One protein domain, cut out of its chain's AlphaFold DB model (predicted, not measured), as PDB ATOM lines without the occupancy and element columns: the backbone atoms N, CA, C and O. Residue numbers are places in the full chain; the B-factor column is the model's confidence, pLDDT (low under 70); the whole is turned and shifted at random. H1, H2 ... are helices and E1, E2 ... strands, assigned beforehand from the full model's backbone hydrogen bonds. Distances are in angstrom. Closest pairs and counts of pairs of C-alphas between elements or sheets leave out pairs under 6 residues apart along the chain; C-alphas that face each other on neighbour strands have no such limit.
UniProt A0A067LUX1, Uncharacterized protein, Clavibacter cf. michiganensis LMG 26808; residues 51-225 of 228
ATOM      1  N   ALA A  51      11.425  44.452  49.167       58.88
ATOM      2  CA  ALA A  51      11.279  44.613  50.601       58.88
ATOM      3  C   ALA A  51       9.794  44.767  50.950       58.88
ATOM      4  O   ALA A  51       9.063  45.468  50.246       58.88
ATOM      5  N   ALA A  52       9.382  44.137  52.057       60.41
ATOM      6  CA  ALA A  52       8.072  44.302  52.691       60.41
ATOM      7  C   ALA A  52       6.878  44.216  51.713       60.41
ATOM      8  O   ALA A  52       6.311  45.229  51.301       60.41
ATOM      9  N   THR A  53       6.473  42.992  51.361       62.75
ATOM     10  CA  THR A  53       5.222  42.756  50.626       62.75
ATOM     11  C   THR A  53       4.032  43.141  51.502       62.75
ATOM     12  O   THR A  53       3.859  42.603  52.594       62.75
ATOM     13  N   ALA A  54       3.202  44.059  51.015       63.22
ATOM     14  CA  ALA A  54       1.935  44.416  51.632       63.22
ATOM     15  C   ALA A  54       0.784  44.092  50.679       63.22
ATOM     16  O   ALA A  54       0.911  44.164  49.450       63.22
ATOM     17  N   THR A  55      -0.379  43.773  51.246       60.59
ATOM     18  CA  THR A  55      -1.617  43.780  50.468       60.59
ATOM     19  C   THR A  55      -1.800  45.181  49.888       60.59
ATOM     20  O   THR A  55      -1.676  46.177  50.601       60.59
ATOM     21  N   ALA A  56      -2.041  45.264  48.582       63.78
ATOM     22  CA  ALA A  56      -2.238  46.540  47.909       63.78
ATOM     23  C   ALA A  56      -3.483  47.256  48.472       63.78
ATOM     24  O   ALA A  56      -4.491  46.611  48.769       63.78
ATOM     25  N   GLY A  57      -3.424  48.585  48.620       71.25
ATOM     26  CA  GLY A  57      -4.601  49.379  48.985       71.25
ATOM     27  C   GLY A  57      -5.646  49.375  47.864       71.25
ATOM     28  O   GLY A  57      -5.327  49.057  46.721       71.25
ATOM     29  N   ALA A  58      -6.892  49.758  48.160       78.81
ATOM     30  CA  ALA A  58      -7.996  49.710  47.187       78.81
ATOM     31  C   ALA A  58      -7.711  50.477  45.875       78.81
ATOM     32  O   ALA A  58      -8.047  50.003  44.784       78.81
ATOM     33  N   ASP A  59      -7.036  51.625  45.965       83.44
ATOM     34  CA  ASP A  59      -6.661  52.424  44.794       83.44
ATOM     35  C   ASP A  59      -5.566  51.741  43.962       83.44
ATOM     36  O   ASP A  59      -5.674  51.657  42.737       83.44
ATOM     37  N   ASP A  60      -4.543  51.183  44.619       79.19
ATOM     38  CA  ASP A  60      -3.480  50.437  43.941       79.19
ATOM     39  C   ASP A  60      -4.037  49.181  43.268       79.19
ATOM     40  O   ASP A  60      -3.684  48.893  42.126       79.19
ATOM     41  N   LEU A  61      -4.946  48.466  43.943       79.56
ATOM     42  CA  LEU A  61      -5.652  47.307  43.396       79.56
ATOM     43  C   LEU A  61      -6.407  47.681  42.121       79.56
ATOM     44  O   LEU A  61      -6.277  46.998  41.111       79.56
ATOM     45  N   THR A  62      -7.142  48.793  42.139       87.12
ATOM     46  CA  THR A  62      -7.907  49.258  40.974       87.12
ATOM     47  C   THR A  62      -6.991  49.609  39.802       87.12
ATOM     48  O   THR A  62      -7.272  49.249  38.656       87.12
ATOM     49  N   VAL A  63      -5.877  50.296  40.072       87.88
ATOM     50  CA  VAL A  63      -4.901  50.671  39.039       87.88
ATOM     51  C   VAL A  63      -4.198  49.440  38.469       87.88
ATOM     52  O   VAL A  63      -4.063  49.329  37.250       87.88
ATOM     53  N   LEU A  64      -3.769  48.514  39.327       87.56
ATOM     54  CA  LEU A  64      -3.092  47.286  38.921       87.56
ATOM     55  C   LEU A  64      -4.014  46.362  38.138       87.56
ATOM     56  O   LEU A  64      -3.622  45.901  37.073       87.56
ATOM     57  N   HIS A  65      -5.240  46.153  38.615       91.00
ATOM     58  CA  HIS A  65      -6.231  45.338  37.924       91.00
ATOM     59  C   HIS A  65      -6.539  45.910  36.537       91.00
ATOM     60  O   HIS A  65      -6.463  45.195  35.543       91.00
ATOM     61  N   ARG A  66      -6.782  47.226  36.428       91.75
ATOM     62  CA  ARG A  66      -7.003  47.878  35.127       91.75
ATOM     63  C   ARG A  66      -5.806  47.710  34.190       91.75
ATOM     64  O   ARG A  66      -5.999  47.452  33.005       91.75
ATOM     65  N   ALA A  67      -4.589  47.879  34.705       89.88
ATOM     66  CA  ALA A  67      -3.373  47.714  33.915       89.88
ATOM     67  C   ALA A  67      -3.186  46.263  33.451       89.88
ATOM     68  O   ALA A  67      -2.867  46.045  32.287       89.88
ATOM     69  N   ALA A  68      -3.435  45.285  34.327       90.62
ATOM     70  CA  ALA A  68      -3.340  43.866  34.008       90.62
ATOM     71  C   ALA A  68      -4.366  43.465  32.943       90.62
ATOM     72  O   ALA A  68      -3.992  42.866  31.941       90.62
ATOM     73  N   THR A  69      -5.627  43.876  33.101       94.12
ATOM     74  CA  THR A  69      -6.700  43.627  32.128       94.12
ATOM     75  C   THR A  69      -6.375  44.234  30.765       94.12
ATOM     76  O   THR A  69      -6.496  43.564  29.741       94.12
ATOM     77  N   ALA A  70      -5.917  45.490  30.735       92.75
ATOM     78  CA  ALA A  70      -5.534  46.147  29.489       92.75
ATOM     79  C   ALA A  70      -4.355  45.438  28.808       92.75
ATOM     80  O   ALA A  70      -4.384  45.243  27.596       92.75
ATOM     81  N   ALA A  71      -3.347  45.027  29.580       89.12
ATOM     82  CA  ALA A  71      -2.190  44.324  29.048       89.12
ATOM     83  C   ALA A  71      -2.555  42.920  28.536       89.12
ATOM     84  O   ALA A  71      -2.137  42.553  27.448       89.12
ATOM     85  N   ALA A  72      -3.397  42.166  29.248       91.19
ATOM     86  CA  ALA A  72      -3.868  40.861  28.786       91.19
ATOM     87  C   ALA A  72      -4.628  40.975  27.450       91.19
ATOM     88  O   ALA A  72      -4.349  40.244  26.502       91.19
ATOM     89  N   ILE A  73      -5.533  41.948  27.321       93.19
ATOM     90  CA  ILE A  73      -6.238  42.188  26.052       93.19
ATOM     91  C   ILE A  73      -5.255  42.587  24.939       93.19
ATOM     92  O   ILE A  73      -5.404  42.138  23.806       93.19
ATOM     93  N   GLN A  74      -4.231  43.395  25.244       89.94
ATOM     94  CA  GLN A  74      -3.188  43.772  24.277       89.94
ATOM     95  C   GLN A  74      -2.358  42.579  23.794       89.94
ATOM     96  O   GLN A  74      -2.016  42.524  22.615       89.94
ATOM     97  N   GLU A  75      -2.073  41.619  24.671       85.19
ATOM     98  CA  GLU A  75      -1.402  40.365  24.307       85.19
ATOM     99  C   GLU A  75      -2.323  39.428  23.498       85.19
ATOM    100  O   GLU A  75      -1.849  38.486  22.871       85.19
ATOM    101  N   GLY A  76      -3.628  39.711  23.431       88.44
ATOM    102  CA  GLY A  76      -4.583  39.013  22.567       88.44
ATOM    103  C   GLY A  76      -5.528  38.059  23.294       88.44
ATOM    104  O   GLY A  76      -6.226  37.291  22.633       88.44
ATOM    105  N   TYR A  77      -5.571  38.086  24.630       91.00
ATOM    106  CA  TYR A  77      -6.558  37.316  25.386       91.00
ATOM    107  C   TYR A  77      -7.979  37.818  25.103       91.00
ATOM    108  O   TYR A  77      -8.223  39.025  25.011       91.00
ATOM    109  N   ALA A  78      -8.928  36.886  24.992       92.94
ATOM    110  CA  ALA A  78     -10.320  37.216  24.721       92.94
ATOM    111  C   ALA A  78     -10.926  38.045  25.881       92.94
ATOM    112  O   ALA A  78     -10.713  37.703  27.050       92.94
ATOM    113  N   PRO A  79     -11.668  39.138  25.604       92.81
ATOM    114  CA  PRO A  79     -12.161  40.031  26.655       92.81
ATOM    115  C   PRO A  79     -13.051  39.359  27.706       92.81
ATOM    116  O   PRO A  79     -13.039  39.773  28.861       92.81
ATOM    117  N   ASP A  80     -13.817  38.339  27.325       92.75
ATOM    118  CA  ASP A  80     -14.670  37.550  28.215       92.75
ATOM    119  C   ASP A  80     -13.855  36.675  29.177       92.75
ATOM    120  O   ASP A  80     -14.147  36.661  30.374       92.75
ATOM    121  N   VAL A  81     -12.782  36.041  28.691       90.94
ATOM    122  CA  VAL A  81     -11.825  35.304  29.534       90.94
ATOM    123  C   VAL A  81     -11.221  36.248  30.572       90.94
ATOM    124  O   VAL A  81     -11.298  35.983  31.771       90.94
ATOM    125  N   VAL A  82     -10.707  37.401  30.134       93.44
ATOM    126  CA  VAL A  82     -10.089  38.393  31.029       93.44
ATOM    127  C   VAL A  82     -11.103  38.969  32.025       93.44
ATOM    128  O   VAL A  82     -10.770  39.155  33.193       93.44
ATOM    129  N   ALA A  83     -12.344  39.228  31.605       90.56
ATOM    130  CA  ALA A  83     -13.392  39.755  32.481       90.56
ATOM    131  C   ALA A  83     -13.848  38.751  33.552       90.56
ATOM    132  O   ALA A  83     -14.266  39.163  34.634       90.56
ATOM    133  N   SER A  84     -13.775  37.450  33.260       89.31
ATOM    134  CA  SER A  84     -14.107  36.380  34.206       89.31
ATOM    135  C   SER A  84     -12.958  36.004  35.149       89.31
ATOM    136  O   SER A  84     -13.181  35.302  36.136       89.31
ATOM    137  N   ALA A  85     -11.741  36.479  34.865       90.12
ATOM    138  CA  ALA A  85     -10.547  36.100  35.597       90.12
ATOM    139  C   ALA A  85     -10.589  36.574  37.055       90.12
ATOM    140  O   ALA A  85     -10.841  37.744  37.360       90.12
ATOM    141  N   VAL A  86     -10.260  35.668  37.977       88.19
ATOM    142  CA  VAL A  86     -10.068  36.035  39.383       88.19
ATOM    143  C   VAL A  86      -8.764  36.809  39.495       88.19
ATOM    144  O   VAL A  86      -7.713  36.329  39.070       88.19
ATOM    145  N   SER A  87      -8.821  38.007  40.078       85.56
ATOM    146  CA  SER A  87      -7.640  38.854  40.225       85.56
ATOM    147  C   SER A  87      -7.119  38.903  41.655       85.56
ATOM    148  O   SER A  87      -7.882  38.965  42.619       85.56
ATOM    149  N   GLN A  88      -5.798  38.897  41.784       82.00
ATOM    150  CA  GLN A  88      -5.085  39.085  43.044       82.00
ATOM    151  C   GLN A  88      -3.943  40.065  42.817       82.00
ATOM    152  O   GLN A  88      -3.292  40.016  41.776       82.00
ATOM    153  N   ALA A  89      -3.685  40.959  43.767       82.56
ATOM    154  CA  ALA A  89      -2.612  41.930  43.621       82.56
ATOM    155  C   ALA A  89      -1.976  42.335  44.954       82.56
ATOM    156  O   ALA A  89      -2.625  42.378  46.000       82.56
ATOM    157  N   THR A  90      -0.690  42.664  44.891       78.69
ATOM    158  CA  THR A  90       0.105  43.192  46.005       78.69
ATOM    159  C   THR A  90       0.932  44.375  45.561       78.69
ATOM    160  O   THR A  90       1.140  44.617  44.369       78.69
ATOM    161  N   VAL A  91       1.428  45.112  46.551       77.06
ATOM    162  CA  VAL A  91       2.452  46.127  46.353       77.06
ATOM    163  C   VAL A  91       3.609  45.845  47.300       77.06
ATOM    164  O   VAL A  91       3.447  45.363  48.416       77.06
ATOM    165  N   SER A  92       4.800  46.159  46.827       75.62
ATOM    166  CA  SER A  92       6.049  46.085  47.568       75.62
ATOM    167  C   SER A  92       6.917  47.287  47.209       75.62
ATOM    168  O   SER A  92       6.509  48.146  46.417       75.62
ATOM    169  N   VAL A  93       8.117  47.356  47.775       74.12
ATOM    170  CA  VAL A  93       9.105  48.379  47.435       74.12
ATOM    171  C   VAL A  93      10.386  47.691  46.973       74.12
ATOM    172  O   VAL A  93      10.864  46.768  47.628       74.12
ATOM    173  N   ASN A  94      10.942  48.110  45.836       69.44
ATOM    174  CA  ASN A  94      12.224  47.576  45.369       69.44
ATOM    175  C   ASN A  94      13.413  48.241  46.076       69.44
ATOM    176  O   ASN A  94      13.269  49.226  46.800       69.44
ATOM    177  N   THR A  95      14.619  47.732  45.833       68.38
ATOM    178  CA  THR A  95      15.854  48.244  46.451       68.38
ATOM    179  C   THR A  95      16.170  49.705  46.113       68.38
ATOM    180  O   THR A  95      16.966  50.330  46.807       68.38
ATOM    181  N   ARG A  96      15.530  50.280  45.084       70.38
ATOM    182  CA  ARG A  96      15.640  51.705  44.732       70.38
ATOM    183  C   ARG A  96      14.631  52.596  45.460       70.38
ATOM    184  O   ARG A  96      14.622  53.800  45.231       70.38
ATOM    185  N   GLY A  97      13.775  52.024  46.305       73.31
ATOM    186  CA  GLY A  97      12.716  52.749  47.003       73.31
ATOM    187  C   GLY A  97      11.459  52.991  46.160       73.31
ATOM    188  O   GLY A  97      10.550  53.680  46.619       73.31
ATOM    189  N   ASN A  98      11.368  52.424  44.952       76.50
ATOM    190  CA  ASN A  98      10.181  52.566  44.112       76.50
ATOM    191  C   ASN A  98       9.116  51.548  44.509       76.50
ATOM    192  O   ASN A  98       9.419  50.384  44.784       76.50
ATOM    193  N   ARG A  99       7.850  51.971  44.474       80.75
ATOM    194  CA  ARG A  99       6.716  51.068  44.688       80.75
ATOM    195  C   ARG A  99       6.577  50.154  43.474       80.75
ATOM    196  O   ARG A  99       6.531  50.630  42.344       80.75
ATOM    197  N   VAL A 100       6.473  48.854  43.696       79.50
ATOM    198  CA  VAL A 100       6.277  47.850  42.647       79.50
ATOM    199  C   VAL A 100       5.027  47.052  42.971       79.50
ATOM    200  O   VAL A 100       4.955  46.395  44.008       79.50
ATOM    201  N   GLY A 101       4.035  47.136  42.093       81.75
ATOM    202  CA  GLY A 101       2.817  46.350  42.181       81.75
ATOM    203  C   GLY A 101       2.865  45.122  41.292       81.75
ATOM    204  O   GLY A 101       3.447  45.144  40.208       81.75
ATOM    205  N   LYS A 102       2.214  44.062  41.747       83.06
ATOM    206  CA  LYS A 102       2.002  42.840  40.982       83.06
ATOM    207  C   LYS A 102       0.530  42.507  40.968       83.06
ATOM    208  O   LYS A 102      -0.133  42.653  41.990       83.06
ATOM    209  N   CYS A 103       0.032  42.063  39.826       86.44
ATOM    210  CA  CYS A 103      -1.334  41.603  39.670       86.44
ATOM    211  C   CYS A 103      -1.363  40.326  38.849       86.44
ATOM    212  O   CYS A 103      -0.858  40.301  37.732       86.44
ATOM    213  N   SER A 104      -1.971  39.295  39.418       87.88
ATOM    214  CA  SER A 104      -2.289  38.047  38.745       87.88
ATOM    215  C   SER A 104      -3.750  38.060  38.321       87.88
ATOM    216  O   SER A 104      -4.615  38.446  39.109       87.88
ATOM    217  N   LEU A 105      -4.011  37.608  37.102       91.31
ATOM    218  CA  LEU A 105      -5.319  37.256  36.571       91.31
ATOM    219  C   LEU A 105      -5.316  35.746  36.340       91.31
ATOM    220  O   LEU A 105      -4.574  35.248  35.495       91.31
ATOM    221  N   ILE A 106      -6.113  35.014  37.110       90.44
ATOM    222  CA  ILE A 106      -6.300  33.574  36.930       90.44
ATOM    223  C   ILE A 106      -7.252  33.394  35.753       90.44
ATOM    224  O   ILE A 106      -8.440  33.687  35.879       90.44
ATOM    225  N   LEU A 107      -6.708  32.985  34.609       89.25
ATOM    226  CA  LEU A 107      -7.440  32.906  33.345       89.25
ATOM    227  C   LEU A 107      -8.288  31.636  33.270       89.25
ATOM    228  O   LEU A 107      -9.418  31.676  32.795       89.25
ATOM    229  N   ASP A 108      -7.737  30.519  33.746       86.06
ATOM    230  CA  ASP A 108      -8.408  29.225  33.818       86.06
ATOM    231  C   ASP A 108      -7.787  28.339  34.921       86.06
ATOM    232  O   ASP A 108      -7.105  28.823  35.828       86.06
ATOM    233  N   ALA A 109      -8.052  27.029  34.876       83.25
ATOM    234  CA  ALA A 109      -7.560  26.062  35.856       83.25
ATOM    235  C   ALA A 109      -6.032  25.845  35.829       83.25
ATOM    236  O   ALA A 109      -5.485  25.273  36.771       83.25
ATOM    237  N   HIS A 110      -5.351  26.286  34.773       83.81
ATOM    238  CA  HIS A 110      -3.944  26.003  34.503       83.81
ATOM    239  C   HIS A 110      -3.109  27.264  34.276       83.81
ATOM    240  O   HIS A 110      -1.898  27.212  34.471       83.81
ATOM    241  N   ALA A 111      -3.716  28.384  33.883       86.56
ATOM    242  CA  ALA A 111      -3.005  29.576  33.449       86.56
ATOM    243  C   ALA A 111      -3.278  30.807  34.323       86.56
ATOM    244  O   ALA A 111      -4.419  31.164  34.635       86.56
ATOM    245  N   VAL A 112      -2.198  31.516  34.646       87.94
ATOM    246  CA  VAL A 112      -2.208  32.787  35.367       87.94
ATOM    247  C   VAL A 112      -1.427  33.821  34.567       87.94
ATOM    248  O   VAL A 112      -0.216  33.704  34.387       87.94
ATOM    249  N   PHE A 113      -2.102  34.877  34.124       88.88
ATOM    250  CA  PHE A 113      -1.442  36.048  33.561       88.88
ATOM    251  C   PHE A 113      -0.962  36.956  34.688       88.88
ATOM    252  O   PHE A 113      -1.734  37.291  35.582       88.88
ATOM    253  N   VAL A 114       0.292  37.393  34.648       86.00
ATOM    254  CA  VAL A 114       0.883  38.221  35.700       86.00
ATOM    255  C   VAL A 114       1.412  39.510  35.096       86.00
ATOM    256  O   VAL A 114       2.297  39.495  34.248       86.00
ATOM    257  N   LEU A 115       0.908  40.637  35.589       86.50
ATOM    258  CA  LEU A 115       1.464  41.964  35.369       86.50
ATOM    259  C   LEU A 115       2.335  42.345  36.568       86.50
ATOM    260  O   LEU A 115       1.871  42.356  37.706       86.50
ATOM    261  N   THR A 116       3.569  42.757  36.309       81.94
ATOM    262  CA  THR A 116       4.388  43.503  37.267       81.94
ATOM    263  C   THR A 116       4.497  44.948  36.791       81.94
ATOM    264  O   THR A 116       4.696  45.207  35.605       81.94
ATOM    265  N   LYS A 117       4.371  45.913  37.699       82.00
ATOM    266  CA  LYS A 117       4.352  47.346  37.393       82.00
ATOM    267  C   LYS A 117       5.174  48.132  38.407       82.00
ATOM    268  O   LYS A 117       4.923  48.034  39.602       82.00
ATOM    269  N   GLU A 118       6.101  48.962  37.942       79.06
ATOM    270  CA  GLU A 118       6.785  49.940  38.794       79.06
ATOM    271  C   GLU A 118       6.002  51.260  38.790       79.06
ATOM    272  O   GLU A 118       5.731  51.841  37.740       79.06
ATOM    273  N   PHE A 119       5.641  51.744  39.975       75.94
ATOM    274  CA  PHE A 119       5.085  53.072  40.182       75.94
ATOM    275  C   PHE A 119       6.232  54.033  40.506       75.94
ATOM    276  O   PHE A 119       6.855  53.942  41.565       75.94
ATOM    277  N   GLY A 120       6.513  54.962  39.594       62.97
ATOM    278  CA  GLY A 120       7.535  55.992  39.771       62.97
ATOM    279  C   GLY A 120       7.043  57.368  39.330       62.97
ATOM    280  O   GLY A 120       6.121  57.488  38.524       62.97
ATOM    281  N   THR A 121       7.673  58.420  39.853       49.09
ATOM    282  CA  THR A 121       7.468  59.807  39.418       49.09
ATOM    283  C   THR A 121       8.421  60.121  38.260       49.09
ATOM    284  O   THR A 121       9.584  60.449  38.481       49.09
ATOM    285  N   GLY A 122       7.954  59.978  37.017       46.69
ATOM    286  CA  GLY A 122       8.723  60.287  35.804       46.69
ATOM    287  C   GLY A 122       8.196  59.573  34.552       46.69
ATOM    288  O   GLY A 122       7.357  58.683  34.647       46.69
ATOM    289  N   HIS A 123       8.701  59.950  33.371       41.12
ATOM    290  CA  HIS A 123       8.228  59.529  32.036       41.12
ATOM    291  C   HIS A 123       8.344  58.028  31.687       41.12
ATOM    292  O   HIS A 123       8.107  57.659  30.541       41.12
ATOM    293  N   LEU A 124       8.686  57.142  32.625       51.94
ATOM    294  CA  LEU A 124       8.818  55.708  32.356       51.94
ATOM    295  C   LEU A 124       7.829  54.925  33.219       51.94
ATOM    296  O   LEU A 124       8.162  54.414  34.284       51.94
ATOM    297  N   ASN A 125       6.597  54.838  32.726       59.28
ATOM    298  CA  ASN A 125       5.584  53.905  33.201       59.28
ATOM    299  C   ASN A 125       5.997  52.475  32.800       59.28
ATOM    300  O   ASN A 125       5.655  52.017  31.713       59.28
ATOM    301  N   ARG A 126       6.802  51.810  33.637       70.62
ATOM    302  CA  ARG A 126       7.384  50.493  33.332       70.62
ATOM    303  C   ARG A 126       6.453  49.370  33.766       70.62
ATOM    304  O   ARG A 126       5.987  49.343  34.907       70.62
ATOM    305  N   GLN A 127       6.217  48.431  32.858       76.81
ATOM    306  CA  GLN A 127       5.430  47.233  33.111       76.81
ATOM    307  C   GLN A 127       6.073  46.017  32.447       76.81
ATOM    308  O   GLN A 127       6.774  46.142  31.448       76.81
ATOM    309  N   ALA A 128       5.831  44.857  33.037       74.94
ATOM    310  CA  ALA A 128       6.248  43.554  32.557       74.94
ATOM    311  C   ALA A 128       5.049  42.615  32.630       74.94
ATOM    312  O   ALA A 128       4.242  42.730  33.559       74.94
ATOM    313  N   VAL A 129       4.939  41.704  31.671       78.62
ATOM    314  CA  VAL A 129       3.867  40.711  31.617       78.62
ATOM    315  C   VAL A 129       4.445  39.337  31.353       78.62
ATOM    316  O   VAL A 129       5.441  39.210  30.647       78.62
ATOM    317  N   GLN A 130       3.816  38.327  31.930       78.00
ATOM    318  CA  GLN A 130       4.187  36.928  31.760       78.00
ATOM    319  C   GLN A 130       2.949  36.052  31.946       78.00
ATOM    320  O   GLN A 130       1.969  36.491  32.556       78.00
ATOM    321  N   THR A 131       2.969  34.831  31.420       82.94
ATOM    322  CA  THR A 131       1.888  33.865  31.646       82.94
ATOM    323  C   THR A 131       2.463  32.615  32.270       82.94
ATOM    324  O   THR A 131       3.188  31.874  31.627       82.94
ATOM    325  N   LEU A 132       2.109  32.360  33.523       81.50
ATOM    326  CA  LEU A 132       2.499  31.142  34.209       81.50
ATOM    327  C   LEU A 132       1.468  30.061  33.918       81.50
ATOM    328  O   LEU A 132       0.279  30.257  34.167       81.50
ATOM    329  N   TRP A 133       1.930  28.925  33.416       82.31
ATOM    330  CA  TRP A 133       1.097  27.775  33.108       82.31
ATOM    331  C   TRP A 133       1.544  26.556  33.910       82.31
ATOM    332  O   TRP A 133       2.730  26.222  33.935       82.31
ATOM    333  N   ALA A 134       0.595  25.893  34.562       78.62
ATOM    334  CA  ALA A 134       0.805  24.639  35.269       78.62
ATOM    335  C   ALA A 134       0.263  23.461  34.473       78.62
ATOM    336  O   ALA A 134      -0.954  23.275  34.340       78.62
ATOM    337  N   GLY A 135       1.200  22.652  33.990       69.81
ATOM    338  CA  GLY A 135       0.906  21.382  33.358       69.81
ATOM    339  C   GLY A 135       0.577  20.278  34.344       69.81
ATOM    340  O   GLY A 135       0.567  20.460  35.559       69.81
ATOM    341  N   ALA A 136       0.313  19.098  33.793       69.31
ATOM    342  CA  ALA A 136       0.102  17.882  34.574       69.31
ATOM    343  C   ALA A 136       1.415  17.270  35.109       69.31
ATOM    344  O   ALA A 136       1.377  16.249  35.787       69.31
ATOM    345  N   ASP A 137       2.566  17.851  34.764       67.88
ATOM    346  CA  ASP A 137       3.915  17.339  35.011       67.88
ATOM    347  C   ASP A 137       4.630  18.009  36.200       67.88
ATOM    348  O   ASP A 137       5.854  17.969  36.268       67.88
ATOM    349  N   ASP A 138       3.882  18.615  37.132       66.12
ATOM    350  CA  ASP A 138       4.397  19.318  38.327       66.12
ATOM    351  C   ASP A 138       5.435  20.418  38.013       66.12
ATOM    352  O   ASP A 138       6.223  20.833  38.867       66.12
ATOM    353  N   ILE A 139       5.441  20.916  36.775       70.50
ATOM    354  CA  ILE A 139       6.313  21.991  36.311       70.50
ATOM    355  C   ILE A 139       5.447  23.204  35.989       70.50
ATOM    356  O   ILE A 139       4.466  23.119  35.247       70.50
ATOM    357  N   VAL A 140       5.850  24.360  36.518       74.44
ATOM    358  CA  VAL A 140       5.284  25.647  36.109       74.44
ATOM    359  C   VAL A 140       6.171  26.226  35.024       74.44
ATOM    360  O   VAL A 140       7.379  26.390  35.218       74.44
ATOM    361  N   ARG A 141       5.563  26.530  33.883       75.62
ATOM    362  CA  ARG A 141       6.228  27.096  32.713       75.62
ATOM    363  C   ARG A 141       5.864  28.566  32.592       75.62
ATOM    364  O   ARG A 141       4.702  28.926  32.780       75.62
ATOM    365  N   ASP A 142       6.847  29.401  32.288       74.19
ATOM    366  CA  ASP A 142       6.599  30.770  31.848       74.19
ATOM    367  C   ASP A 142       6.406  30.793  30.330       74.19
ATOM    368  O   ASP A 142       7.298  30.418  29.571       74.19
ATOM    369  N   LEU A 143       5.222  31.199  29.888       75.62
ATOM    370  CA  LEU A 143       4.827  31.263  28.492       75.62
ATOM    371  C   LEU A 143       4.747  32.716  28.029       75.62
ATOM    372  O   LEU A 143       4.265  33.602  28.744       75.62
ATOM    373  N   VAL A 144       5.105  32.937  26.762       75.69
ATOM    374  CA  VAL A 144       4.844  34.205  26.073       75.69
ATOM    375  C   VAL A 144       3.338  34.468  26.071       75.69
ATOM    376  O   VAL A 144       2.597  33.684  25.463       75.69
ATOM    377  N   PRO A 145       2.861  35.570  26.682       81.12
ATOM    378  CA  PRO A 145       1.431  35.825  26.801       81.12
ATOM    379  C   PRO A 145       0.690  35.817  25.465       81.12
ATOM    380  O   PRO A 145      -0.346  35.167  25.354       81.12
ATOM    381  N   ALA A 146       1.249  36.439  24.423       78.25
ATOM    382  CA  ALA A 146       0.637  36.435  23.096       78.25
ATOM    383  C   ALA A 146       0.562  35.051  22.430       78.25
ATOM    384  O   ALA A 146      -0.368  34.775  21.669       78.25
ATOM    385  N   ALA A 147       1.530  34.170  22.690       76.56
ATOM    386  CA  ALA A 147       1.508  32.806  22.168       76.56
ATOM    387  C   ALA A 147       0.441  31.974  22.890       76.56
ATOM    388  O   ALA A 147      -0.365  31.307  22.240       76.56
ATOM    389  N   HIS A 148       0.382  32.090  24.218       83.50
ATOM    390  CA  HIS A 148      -0.634  31.432  25.029       83.50
ATOM    391  C   HIS A 148      -2.054  31.922  24.690       83.50
ATOM    392  O   HIS A 148      -2.959  31.114  24.503       83.50
ATOM    393  N   ALA A 149      -2.247  33.231  24.503       85.88
ATOM    394  CA  ALA A 149      -3.531  33.800  24.100       85.88
ATOM    395  C   ALA A 149      -4.034  33.242  22.756       85.88
ATOM    396  O   ALA A 149      -5.200  32.861  22.638       85.88
ATOM    397  N   LYS A 150      -3.153  33.129  21.749       82.69
ATOM    398  CA  LYS A 150      -3.488  32.505  20.454       82.69
ATOM    399  C   LYS A 150      -3.894  31.042  20.604       82.69
ATOM    400  O   LYS A 150      -4.831  30.608  19.945       82.69
ATOM    401  N   MET A 151      -3.203  30.310  21.469       79.69
ATOM    402  CA  MET A 151      -3.525  28.925  21.798       79.69
ATOM    403  C   MET A 151      -4.914  28.797  22.437       79.69
ATOM    404  O   MET A 151      -5.715  27.972  22.004       79.69
ATOM    405  N   MET A 152      -5.227  29.631  23.435       82.44
ATOM    406  CA  MET A 152      -6.550  29.612  24.070       82.44
ATOM    407  C   MET A 152      -7.659  29.889  23.050       82.44
ATOM    408  O   MET A 152      -8.742  29.320  23.145       82.44
ATOM    409  N   ALA A 153      -7.377  30.732  22.051       82.44
ATOM    410  CA  ALA A 153      -8.306  31.030  20.969       82.44
ATOM    411  C   ALA A 153      -8.433  29.899  19.927       82.44
ATOM    412  O   ALA A 153      -9.512  29.738  19.359       82.44
ATOM    413  N   SER A 154      -7.369  29.133  19.648       77.69
ATOM    414  CA  SER A 154      -7.398  28.049  18.651       77.69
ATOM    415  C   SER A 154      -7.959  26.732  19.192       77.69
ATOM    416  O   SER A 154      -8.468  25.928  18.412       77.69
ATOM    417  N   GLY A 155      -7.887  26.502  20.508       67.50
ATOM    418  CA  GLY A 155      -8.371  25.275  21.150       67.50
ATOM    419  C   GLY A 155      -7.558  24.019  20.805       67.50
ATOM    420  O   GLY A 155      -8.011  22.904  21.062       67.50
ATOM    421  N   GLU A 156      -6.374  24.175  20.208       62.75
ATOM    422  CA  GLU A 156      -5.501  23.058  19.843       62.75
ATOM    423  C   GLU A 156      -4.732  22.549  21.069       62.75
ATOM    424  O   GLU A 156      -3.957  23.266  21.689       62.75
ATOM    425  N   SER A 157      -4.902  21.276  21.419       52.81
ATOM    426  CA  SER A 157      -4.301  20.669  22.615       52.81
ATOM    427  C   SER A 157      -2.778  20.452  22.551       52.81
ATOM    428  O   SER A 157      -2.183  20.156  23.580       52.81
ATOM    429  N   GLY A 158      -2.141  20.601  21.380       52.28
ATOM    430  CA  GLY A 158      -0.683  20.463  21.183       52.28
ATOM    431  C   GLY A 158       0.088  21.788  21.124       52.28
ATOM    432  O   GLY A 158       1.238  21.821  20.686       52.28
ATOM    433  N   SER A 159      -0.554  22.906  21.469       59.44
ATOM    434  CA  SER A 159       0.028  24.244  21.330       59.44
ATOM    435  C   SER A 159       0.754  24.741  22.576       59.44
ATOM    436  O   SER A 159       1.393  25.788  22.504       59.44
ATOM    437  N   ILE A 160       0.687  24.026  23.703       66.44
ATOM    438  CA  ILE A 160       1.447  24.394  24.904       66.44
ATOM    439  C   ILE A 160       2.934  24.203  24.637       66.44
ATOM    440  O   ILE A 160       3.717  25.077  24.973       66.44
ATOM    441  N   GLU A 161       3.330  23.125  23.964       65.06
ATOM    442  CA  GLU A 161       4.711  22.894  23.537       65.06
ATOM    443  C   GLU A 161       5.167  23.948  22.525       65.06
ATOM    444  O   GLU A 161       6.329  24.335  22.529       65.06
ATOM    445  N   ALA A 162       4.263  24.448  21.676       61.03
ATOM    446  CA  ALA A 162       4.565  25.528  20.739       61.03
ATOM    447  C   ALA A 162       4.672  26.896  21.437       61.03
ATOM    448  O   ALA A 162       5.535  27.693  21.081       61.03
ATOM    449  N   ALA A 163       3.833  27.166  22.440       63.16
ATOM    450  CA  ALA A 163       3.908  28.366  23.273       63.16
ATOM    451  C   ALA A 163       5.131  28.339  24.206       63.16
ATOM    452  O   ALA A 163       5.775  29.368  24.396       63.16
ATOM    453  N   ASP A 164       5.479  27.162  24.729       63.00
ATOM    454  CA  ASP A 164       6.685  26.883  25.515       63.00
ATOM    455  C   ASP A 164       7.931  26.971  24.627       63.00
ATOM    456  O   ASP A 164       8.914  27.588  25.010       63.00
ATOM    457  N   ALA A 165       7.895  26.474  23.389       60.94
ATOM    458  CA  ALA A 165       8.988  26.668  22.435       60.94
ATOM    459  C   ALA A 165       9.137  28.141  22.022       60.94
ATOM    460  O   ALA A 165      10.253  28.631  21.886       60.94
ATOM    461  N   ALA A 166       8.024  28.867  21.866       56.84
ATOM    462  CA  ALA A 166       8.031  30.309  21.630       56.84
ATOM    463  C   ALA A 166       8.495  31.111  22.859       56.84
ATOM    464  O   ALA A 166       8.877  32.271  22.707       56.84
ATOM    465  N   SER A 167       8.508  30.502  24.054       54.22
ATOM    466  CA  SER A 167       9.049  31.111  25.275       54.22
ATOM    467  C   SER A 167      10.549  31.395  25.208       54.22
ATOM    468  O   SER A 167      11.054  32.125  26.056       54.22
ATOM    469  N   SER A 168      11.245  30.944  24.151       46.03
ATOM    470  CA  SER A 168      12.588  31.433  23.823       46.03
ATOM    471  C   SER A 168      12.638  32.962  23.705       46.03
ATOM    472  O   SER A 168      13.689  33.547  23.947       46.03
ATOM    473  N   CYS A 169      11.500  33.608  23.401       46.72
ATOM    474  CA  CYS A 169      11.394  35.055  23.260       46.72
ATOM    475  C   CYS A 169      10.241  35.661  24.082       46.72
ATOM    476  O   CYS A 169       9.186  35.976  23.530       46.72
ATOM    477  N   CYS A 170      10.428  35.877  25.389       47.12
ATOM    478  CA  CYS A 170       9.463  36.611  26.222       47.12
ATOM    479  C   CYS A 170       9.099  37.993  25.598       47.12
ATOM    480  O   CYS A 170       9.988  38.790  25.281       47.12
ATOM    481  N   THR A 171       7.802  38.283  25.381       42.31
ATOM    482  CA  THR A 171       7.333  39.509  24.693       42.31
ATOM    483  C   THR A 171       7.434  40.761  25.564       42.31
ATOM    484  O   THR A 171       7.216  40.740  26.774       42.31
ATOM    485  N   VAL A 172       7.780  41.886  24.927       45.91
ATOM    486  CA  VAL A 172       8.164  43.130  25.603       45.91
ATOM    487  C   VAL A 172       7.219  44.278  25.250       45.91
ATOM    488  O   VAL A 172       7.238  44.789  24.133       45.91
ATOM    489  N   LEU A 173       6.503  44.795  26.252       40.34
ATOM    490  CA  LEU A 173       5.932  46.148  26.243       40.34
ATOM    491  C   LEU A 173       6.777  47.075  27.148       40.34
ATOM    492  O   LEU A 173       6.303  47.567  28.168       40.34
ATOM    493  N   GLY A 174       8.050  47.304  26.786       32.38
ATOM    494  CA  GLY A 174       8.915  48.333  27.404       32.38
ATOM    495  C   GLY A 174       9.966  47.891  28.447       32.38
ATOM    496  O   GLY A 174      10.123  48.556  29.469       32.38
ATOM    497  N   ASN A 175      10.754  46.854  28.138       35.53
ATOM    498  CA  ASN A 175      11.896  46.282  28.879       35.53
ATOM    499  C   ASN A 175      11.577  45.524  30.179       35.53
ATOM    500  O   ASN A 175      11.741  46.032  31.294       35.53
ATOM    501  N   ALA A 176      11.279  44.236  29.994       32.50
ATOM    502  CA  ALA A 176      11.536  43.188  30.965       32.50
ATOM    503  C   ALA A 176      11.907  41.871  30.262       32.50
ATOM    504  O   ALA A 176      11.111  41.348  29.498       32.50
ATOM    505  N   ILE A 177      13.116  41.361  30.514       35.25
ATOM    506  CA  ILE A 177      13.456  39.933  30.478       35.25
ATOM    507  C   ILE A 177      12.476  39.237  31.426       35.25
ATOM    508  O   ILE A 177      12.731  39.138  32.619       35.25
ATOM    509  N   GLY A 178      11.333  38.778  30.921       40.91
ATOM    510  CA  GLY A 178      10.622  37.707  31.609       40.91
ATOM    511  C   GLY A 178      11.645  36.624  31.931       40.91
ATOM    512  O   GLY A 178      12.520  36.324  31.117       40.91
ATOM    513  N   THR A 179      11.625  36.123  33.154       48.19
ATOM    514  CA  THR A 179      12.339  34.912  33.540       48.19
ATOM    515  C   THR A 179      11.762  33.770  32.705       48.19
ATOM    516  O   THR A 179      10.930  33.027  33.210       48.19
ATOM    517  N   CYS A 180      12.146  33.660  31.425       53.22
ATOM    518  CA  CYS A 180      11.744  32.571  30.548       53.22
ATOM    519  C   CYS A 180      12.353  31.312  31.169       53.22
ATOM    520  O   CYS A 180      13.542  31.030  31.004       53.22
ATOM    521  N   CYS A 181      11.575  30.669  32.030       57.16
ATOM    522  CA  CYS A 181      12.095  29.694  32.953       57.16
ATOM    523  C   CYS A 181      11.065  28.643  33.315       57.16
ATOM    524  O   CYS A 181       9.874  28.917  33.472       57.16
ATOM    525  N   ARG A 182      11.570  27.426  33.497       65.38
ATOM    526  CA  ARG A 182      10.844  26.348  34.154       65.38
ATOM    527  C   ARG A 182      11.125  26.387  35.646       65.38
ATOM    528  O   ARG A 182      12.277  26.277  36.077       65.38
ATOM    529  N   TYR A 183      10.065  26.527  36.427       65.81
ATOM    530  CA  TYR A 183      10.162  26.562  37.877       65.81
ATOM    531  C   TYR A 183       9.909  25.190  38.474       65.81
ATOM    532  O   TYR A 183       9.059  24.424  38.016       65.81
ATOM    533  N   ASP A 184      10.626  24.921  39.555       67.25
ATOM    534  CA  ASP A 184      10.366  23.769  40.399       67.25
ATOM    535  C   ASP A 184       9.150  24.000  41.297       67.25
ATOM    536  O   ASP A 184       9.231  24.808  42.223       67.25
ATOM    537  N   PHE A 185       8.040  23.288  41.081       67.56
ATOM    538  CA  PHE A 185       6.843  23.471  41.906       67.56
ATOM    539  C   PHE A 185       7.113  23.171  43.388       67.56
ATOM    540  O   PHE A 185       6.675  23.925  44.256       67.56
ATOM    541  N   GLN A 186       7.916  22.141  43.684       66.19
ATOM    542  CA  GLN A 186       8.322  21.821  45.055       66.19
ATOM    543  C   GLN A 186       9.176  22.940  45.673       66.19
ATOM    544  O   GLN A 186       8.915  23.370  46.795       66.19
ATOM    545  N   GLY A 187      10.155  23.466  44.936       62.84
ATOM    546  CA  GLY A 187      10.972  24.591  45.392       62.84
ATOM    547  C   GLY A 187      10.154  25.862  45.653       62.84
ATOM    548  O   GLY A 187      10.309  26.505  46.692       62.84
ATOM    549  N   LEU A 188       9.212  26.190  44.760       64.88
ATOM    550  CA  LEU A 188       8.270  27.297  44.961       64.88
ATOM    551  C   LEU A 188       7.414  27.094  46.218       64.88
ATOM    552  O   LEU A 188       7.211  28.039  46.977       64.88
ATOM    553  N   PHE A 189       6.942  25.868  46.457       64.25
ATOM    554  CA  PHE A 189       6.152  25.501  47.633       64.25
ATOM    555  C   PHE A 189       6.934  25.684  48.936       64.25
ATOM    556  O   PHE A 189       6.439  26.311  49.873       64.25
ATOM    557  N   GLU A 190       8.168  25.187  48.988       63.44
ATOM    558  CA  GLU A 190       9.029  25.280  50.170       63.44
ATOM    559  C   GLU A 190       9.427  26.733  50.474       63.44
ATOM    560  O   GLU A 190       9.456  27.139  51.638       63.44
ATOM    561  N   CYS A 191       9.659  27.546  49.439       63.06
ATOM    562  CA  CYS A 191      10.025  28.955  49.588       63.06
ATOM    563  C   CYS A 191       8.822  29.862  49.923       63.06
ATOM    564  O   CYS A 191       8.976  30.873  50.609       63.06
ATOM    565  N   CYS A 192       7.607  29.484  49.503       66.94
ATOM    566  CA  CYS A 192       6.369  30.251  49.695       66.94
ATOM    567  C   CYS A 192       5.339  29.556  50.576       66.94
ATOM    568  O   CYS A 192       4.138  29.639  50.307       66.94
ATOM    569  N   GLY A 193       5.794  28.926  51.659       57.91
ATOM    570  CA  GLY A 193       4.944  28.209  52.614       57.91
ATOM    571  C   GLY A 193       3.602  28.893  52.943       57.91
ATOM    572  O   GLY A 193       2.574  28.221  52.897       57.91
ATOM    573  N   PRO A 194       3.529  30.220  53.189       64.69
ATOM    574  CA  PRO A 194       2.250  30.896  53.432       64.69
ATOM    575  C   PRO A 194       1.220  30.778  52.292       64.69
ATOM    576  O   PRO A 194       0.029  30.654  52.570       64.69
ATOM    577  N   CYS A 195       1.648  30.772  51.025       66.12
ATOM    578  CA  CYS A 195       0.757  30.558  49.878       66.12
ATOM    579  C   CYS A 195       0.217  29.125  49.846       66.12
ATOM    580  O   CYS A 195      -0.972  28.921  49.625       66.12
ATOM    581  N   ALA A 196       1.080  28.150  50.136       56.47
ATOM    582  CA  ALA A 196       0.748  26.729  50.157       56.47
ATOM    583  C   ALA A 196      -0.269  26.349  51.245       56.47
ATOM    584  O   ALA A 196      -1.174  25.555  51.002       56.47
ATOM    585  N   PHE A 197      -0.142  26.916  52.448       54.59
ATOM    586  CA  PHE A 197      -1.075  26.634  53.545       54.59
ATOM    587  C   PHE A 197      -2.433  27.324  53.382       54.59
ATOM    588  O   PHE A 197      -3.401  26.915  54.021       54.59
ATOM    589  N   THR A 198      -2.502  28.366  52.550       57.91
ATOM    590  CA  THR A 198      -3.711  29.184  52.378       57.91
ATOM    591  C   THR A 198      -4.509  28.786  51.135       57.91
ATOM    592  O   THR A 198      -5.735  28.860  51.166       57.91
ATOM    593  N   PHE A 199      -3.844  28.340  50.061       62.41
ATOM    594  CA  PHE A 199      -4.474  28.039  48.773       62.41
ATOM    595  C   PHE A 199      -3.980  26.693  48.221       62.41
ATOM    596  O   PHE A 199      -2.888  26.636  47.655       62.41
ATOM    597  N   PRO A 200      -4.745  25.599  48.384       59.78
ATOM    598  CA  PRO A 200      -4.365  24.293  47.853       59.78
ATOM    599  C   PRO A 200      -4.637  24.160  46.346       59.78
ATOM    600  O   PRO A 200      -4.088  23.260  45.712       59.78
ATOM    601  N   GLU A 201      -5.475  25.017  45.750       72.38
ATOM    602  CA  GLU A 201      -5.736  24.977  44.311       72.38
ATOM    603  C   GLU A 201      -4.553  25.542  43.511       72.38
ATOM    604  O   GLU A 201      -4.140  26.686  43.704       72.38
ATOM    605  N   ILE A 202      -4.050  24.756  42.555       70.06
ATOM    606  CA  ILE A 202      -2.827  25.038  41.786       70.06
ATOM    607  C   ILE A 202      -2.774  26.455  41.176       70.06
ATOM    608  O   ILE A 202      -1.797  27.159  41.444       70.06
ATOM    609  N   PRO A 203      -3.768  26.946  40.404       71.25
ATOM    610  CA  PRO A 203      -3.652  28.274  39.795       71.25
ATOM    611  C   PRO A 203      -3.712  29.403  40.837       71.25
ATOM    612  O   PRO A 203      -3.087  30.447  40.658       71.25
ATOM    613  N   VAL A 204      -4.399  29.191  41.965       72.31
ATOM    614  CA  VAL A 204      -4.471  30.166  43.066       72.31
ATOM    615  C   VAL A 204      -3.152  30.199  43.839       72.31
ATOM    616  O   VAL A 204      -2.643  31.275  44.156       72.31
ATOM    617  N   PHE A 205      -2.554  29.032  44.083       72.62
ATOM    618  CA  PHE A 205      -1.216  28.911  44.650       72.62
ATOM    619  C   PHE A 205      -0.176  29.629  43.779       72.62
ATOM    620  O   PHE A 205       0.585  30.450  44.289       72.62
ATOM    621  N   ILE A 206      -0.183  29.398  42.464       72.50
ATOM    622  CA  ILE A 206       0.742  30.043  41.518       72.50
ATOM    623  C   ILE A 206       0.532  31.553  41.484       72.50
ATOM    624  O   ILE A 206       1.508  32.304  41.531       72.50
ATOM    625  N   ALA A 207      -0.722  32.012  41.464       71.31
ATOM    626  CA  ALA A 207      -1.038  33.432  41.551       71.31
ATOM    627  C   ALA A 207      -0.467  34.057  42.832       71.31
ATOM    628  O   ALA A 207       0.159  35.117  42.760       71.31
ATOM    629  N   CYS A 208      -0.612  33.377  43.973       71.06
ATOM    630  CA  CYS A 208      -0.040  33.803  45.244       71.06
ATOM    631  C   CYS A 208       1.493  33.849  45.186       71.06
ATOM    632  O   CYS A 208       2.072  34.885  45.501       71.06
ATOM    633  N   VAL A 209       2.163  32.793  44.715       70.19
ATOM    634  CA  VAL A 209       3.632  32.744  44.594       70.19
ATOM    635  C   VAL A 209       4.154  33.861  43.686       70.19
ATOM    636  O   VAL A 209       5.081  34.579  44.063       70.19
ATOM    637  N   ALA A 210       3.531  34.069  42.526       69.69
ATOM    638  CA  ALA A 210       3.948  35.083  41.562       69.69
ATOM    639  C   ALA A 210       3.842  36.513  42.120       69.69
ATOM    640  O   ALA A 210       4.686  37.369  41.828       69.69
ATOM    641  N   VAL A 211       2.814  36.764  42.935       66.81
ATOM    642  CA  VAL A 211       2.483  38.075  43.509       66.81
ATOM    643  C   VAL A 211       3.231  38.334  44.824       66.81
ATOM    644  O   VAL A 211       3.697  39.450  45.051       66.81
ATOM    645  N   TRP A 212       3.380  37.329  45.692       62.44
ATOM    646  CA  TRP A 212       3.983  37.473  47.025       62.44
ATOM    647  C   TRP A 212       5.472  37.136  47.085       62.44
ATOM    648  O   TRP A 212       6.192  37.739  47.881       62.44
ATOM    649  N   CYS A 213       5.949  36.212  46.254       67.12
ATOM    650  CA  CYS A 213       7.267  35.606  46.395       67.12
ATOM    651  C   CYS A 213       8.122  35.682  45.125       67.12
ATOM    652  O   CYS A 213       8.701  34.694  44.670       67.12
ATOM    653  N   ASN A 214       8.261  36.870  44.554       58.97
ATOM    654  CA  ASN A 214       9.054  37.049  43.337       58.97
ATOM    655  C   ASN A 214      10.512  36.555  43.450       58.97
ATOM    656  O   ASN A 214      11.104  36.067  42.492       58.97
ATOM    657  N   TYR A 215      11.102  36.690  44.641       58.47
ATOM    658  CA  TYR A 215      12.439  36.170  44.906       58.47
ATOM    659  C   TYR A 215      12.481  34.637  44.810       58.47
ATOM    660  O   TYR A 215      13.429  34.090  44.260       58.47
ATOM    661  N   CYS A 216      11.434  33.950  45.273       62.66
ATOM    662  CA  CYS A 216      11.340  32.495  45.191       62.66
ATOM    663  C   CYS A 216      11.203  32.011  43.747       62.66
ATOM    664  O   CYS A 216      11.860  31.040  43.384       62.66
ATOM    665  N   SER A 217      10.419  32.695  42.905       60.88
ATOM    666  CA  SER A 217      10.362  32.354  41.477       60.88
ATOM    667  C   SER A 217      11.735  32.480  40.821       60.88
ATOM    668  O   SER A 217      12.185  31.545  40.169       60.88
ATOM    669  N   ALA A 218      12.468  33.565  41.079       59.03
ATOM    670  CA  ALA A 218      13.821  33.716  40.545       59.03
ATOM    671  C   ALA A 218      14.812  32.662  41.092       59.03
ATOM    672  O   ALA A 218      15.615  32.123  40.332       59.03
ATOM    673  N   ALA A 219      14.759  32.350  42.391       59.97
ATOM    674  CA  ALA A 219      15.681  31.419  43.048       59.97
ATOM    675  C   ALA A 219      15.461  29.947  42.659       59.97
ATOM    676  O   ALA A 219      16.411  29.167  42.661       59.97
ATOM    677  N   HIS A 220      14.230  29.570  42.307       64.06
ATOM    678  CA  HIS A 220      13.865  28.205  41.911       64.06
ATOM    679  C   HIS A 220      13.724  28.029  40.398       64.06
ATOM    680  O   HIS A 220      13.093  27.080  39.924       64.06
ATOM    681  N   CYS A 221      14.335  28.934  39.638       60.84
ATOM    682  CA  CYS A 221      14.447  28.802  38.204       60.84
ATOM    683  C   CYS A 221      15.447  27.687  37.838       60.84
ATOM    684  O   CYS A 221      16.637  27.794  38.144       60.84
ATOM    685  N   LYS A 222      14.970  26.608  37.201       59.50
ATOM    686  CA  LYS A 222      15.798  25.442  36.834       59.50
ATOM    687  C   LYS A 222      16.502  25.602  35.486       59.50
ATOM    688  O   LYS A 222      17.601  25.083  35.311       59.50
ATOM    689  N   GLU A 223      15.891  26.318  34.549       56.03
ATOM    690  CA  GLU A 223      16.397  26.500  33.185       56.03
ATOM    691  C   GLU A 223      16.099  27.923  32.726       56.03
ATOM    692  O   GLU A 223      14.941  28.311  32.721       56.03
ATOM    693  N   TRP A 224      17.119  28.687  32.333       55.12
ATOM    694  CA  TRP A 224      16.932  30.018  31.754       55.12
ATOM    695  C   TRP A 224      16.980  29.929  30.233       55.12
ATOM    696  O   TRP A 224      17.983  29.471  29.681       55.12
ATOM    697  N   TYR A 225      15.948  30.425  29.558       48.50
ATOM    698  CA  TYR A 225      15.970  30.622  28.113       48.50
ATOM    699  C   TYR A 225      16.447  32.050  27.829       48.50
ATOM    700  O   TYR A 225      15.730  33.027  28.026       48.50
TER     701      TYR A 225
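AT A GLANCE: This is residues 51 to 225 of the 228 residues of an uncharacterized protein of Clavibacter cf. michiganensis LMG 26808 (UniProt A0A067LUX1). A twisted antiparallel sheet of eight strands curls like part of a barrel round helix H7, while the long helix H1 crosses its other face beside the helical hairpin H3 and H4. H6 packs on H7, off the sheet, and H5 packs on H8. The printed part has 175 residues with eight named helices and eight named strands, along the chain E1 H1 H2 E2 E3 E4 E5 E6 H3 H4 E7 H5 H6 H7 H8 E8; the sheet's order is E1 E2 E3 E4 E5 E6 E7 E8. The class is mixed, helices and strands, in three layers, with H1 H2 H3 H4 on one face of the sheet and H7 H8 on the other. The whole is compact, with a radius of gyration of the C-alphas of 15.0 A and spans of 43 by 34 by 29 A.

IN THESE COORDINATES: E1, residues 51 to 55, begins at C-alpha 51 (11.279, 44.613, 50.601). H1, residues 58 to 75, measures 25.6 A from first to last C-alpha; H2 is residues 79 to 84. E2, residues 86 to 94, measures 25.8 A; E3, 99 to 106, 23.1 A; E4, 111 to 119, 25.7 A; E5, 127 to 134, 23.2 A. E6 is residues 139 to 143, H3 145 to 154, H4 160 to 169, E7 181 to 184, H5 185 to 191 and H6 193 to 198. H7, residues 202 to 212, measures 15.1 A; H8 is 214 to 219, and E8, 221 to 224, ends at C-alpha 224 (16.932, 30.018, 31.754).

HOW THE PARTS SIT: E2 to E6 form a meander, each strand the antiparallel neighbour of the one before; N 90 and O 102 of E2 and E3 are 3.0 A apart, within hydrogen-bond range. The sheet curls round H7, with the closest C-alphas of E3 and H7, Lys 102 and Val 211, 5.4 A apart. H1 runs across the strands, 69 degrees from E2 on the local plane, at a height over the sheet of 8.0 A. H3 and H4 touch at a shallow tilt of 25 degrees, opposite ways, closest at the C-alphas of Ala 147 and Ala 163, 5.2 A. H6 touches H7 at the C-alphas of Cys 195 and Cys 208, 5.7 A. Every O i to N i+4 pair is within hydrogen-bond range in H1, H2, H3, H5, H6, H7 and H8; in H4, 4 of 6.

THE WHOLE: The C-alphas farthest apart, Thr 121 and Ser 157, are 44.2 A apart. The printed part has no cut; H4 to E7 is a long link of 11 residues. The mean pLDDT of the printed part is 71.2, and 80 residues are under 70, among them 155 to 200 and 210 to 225.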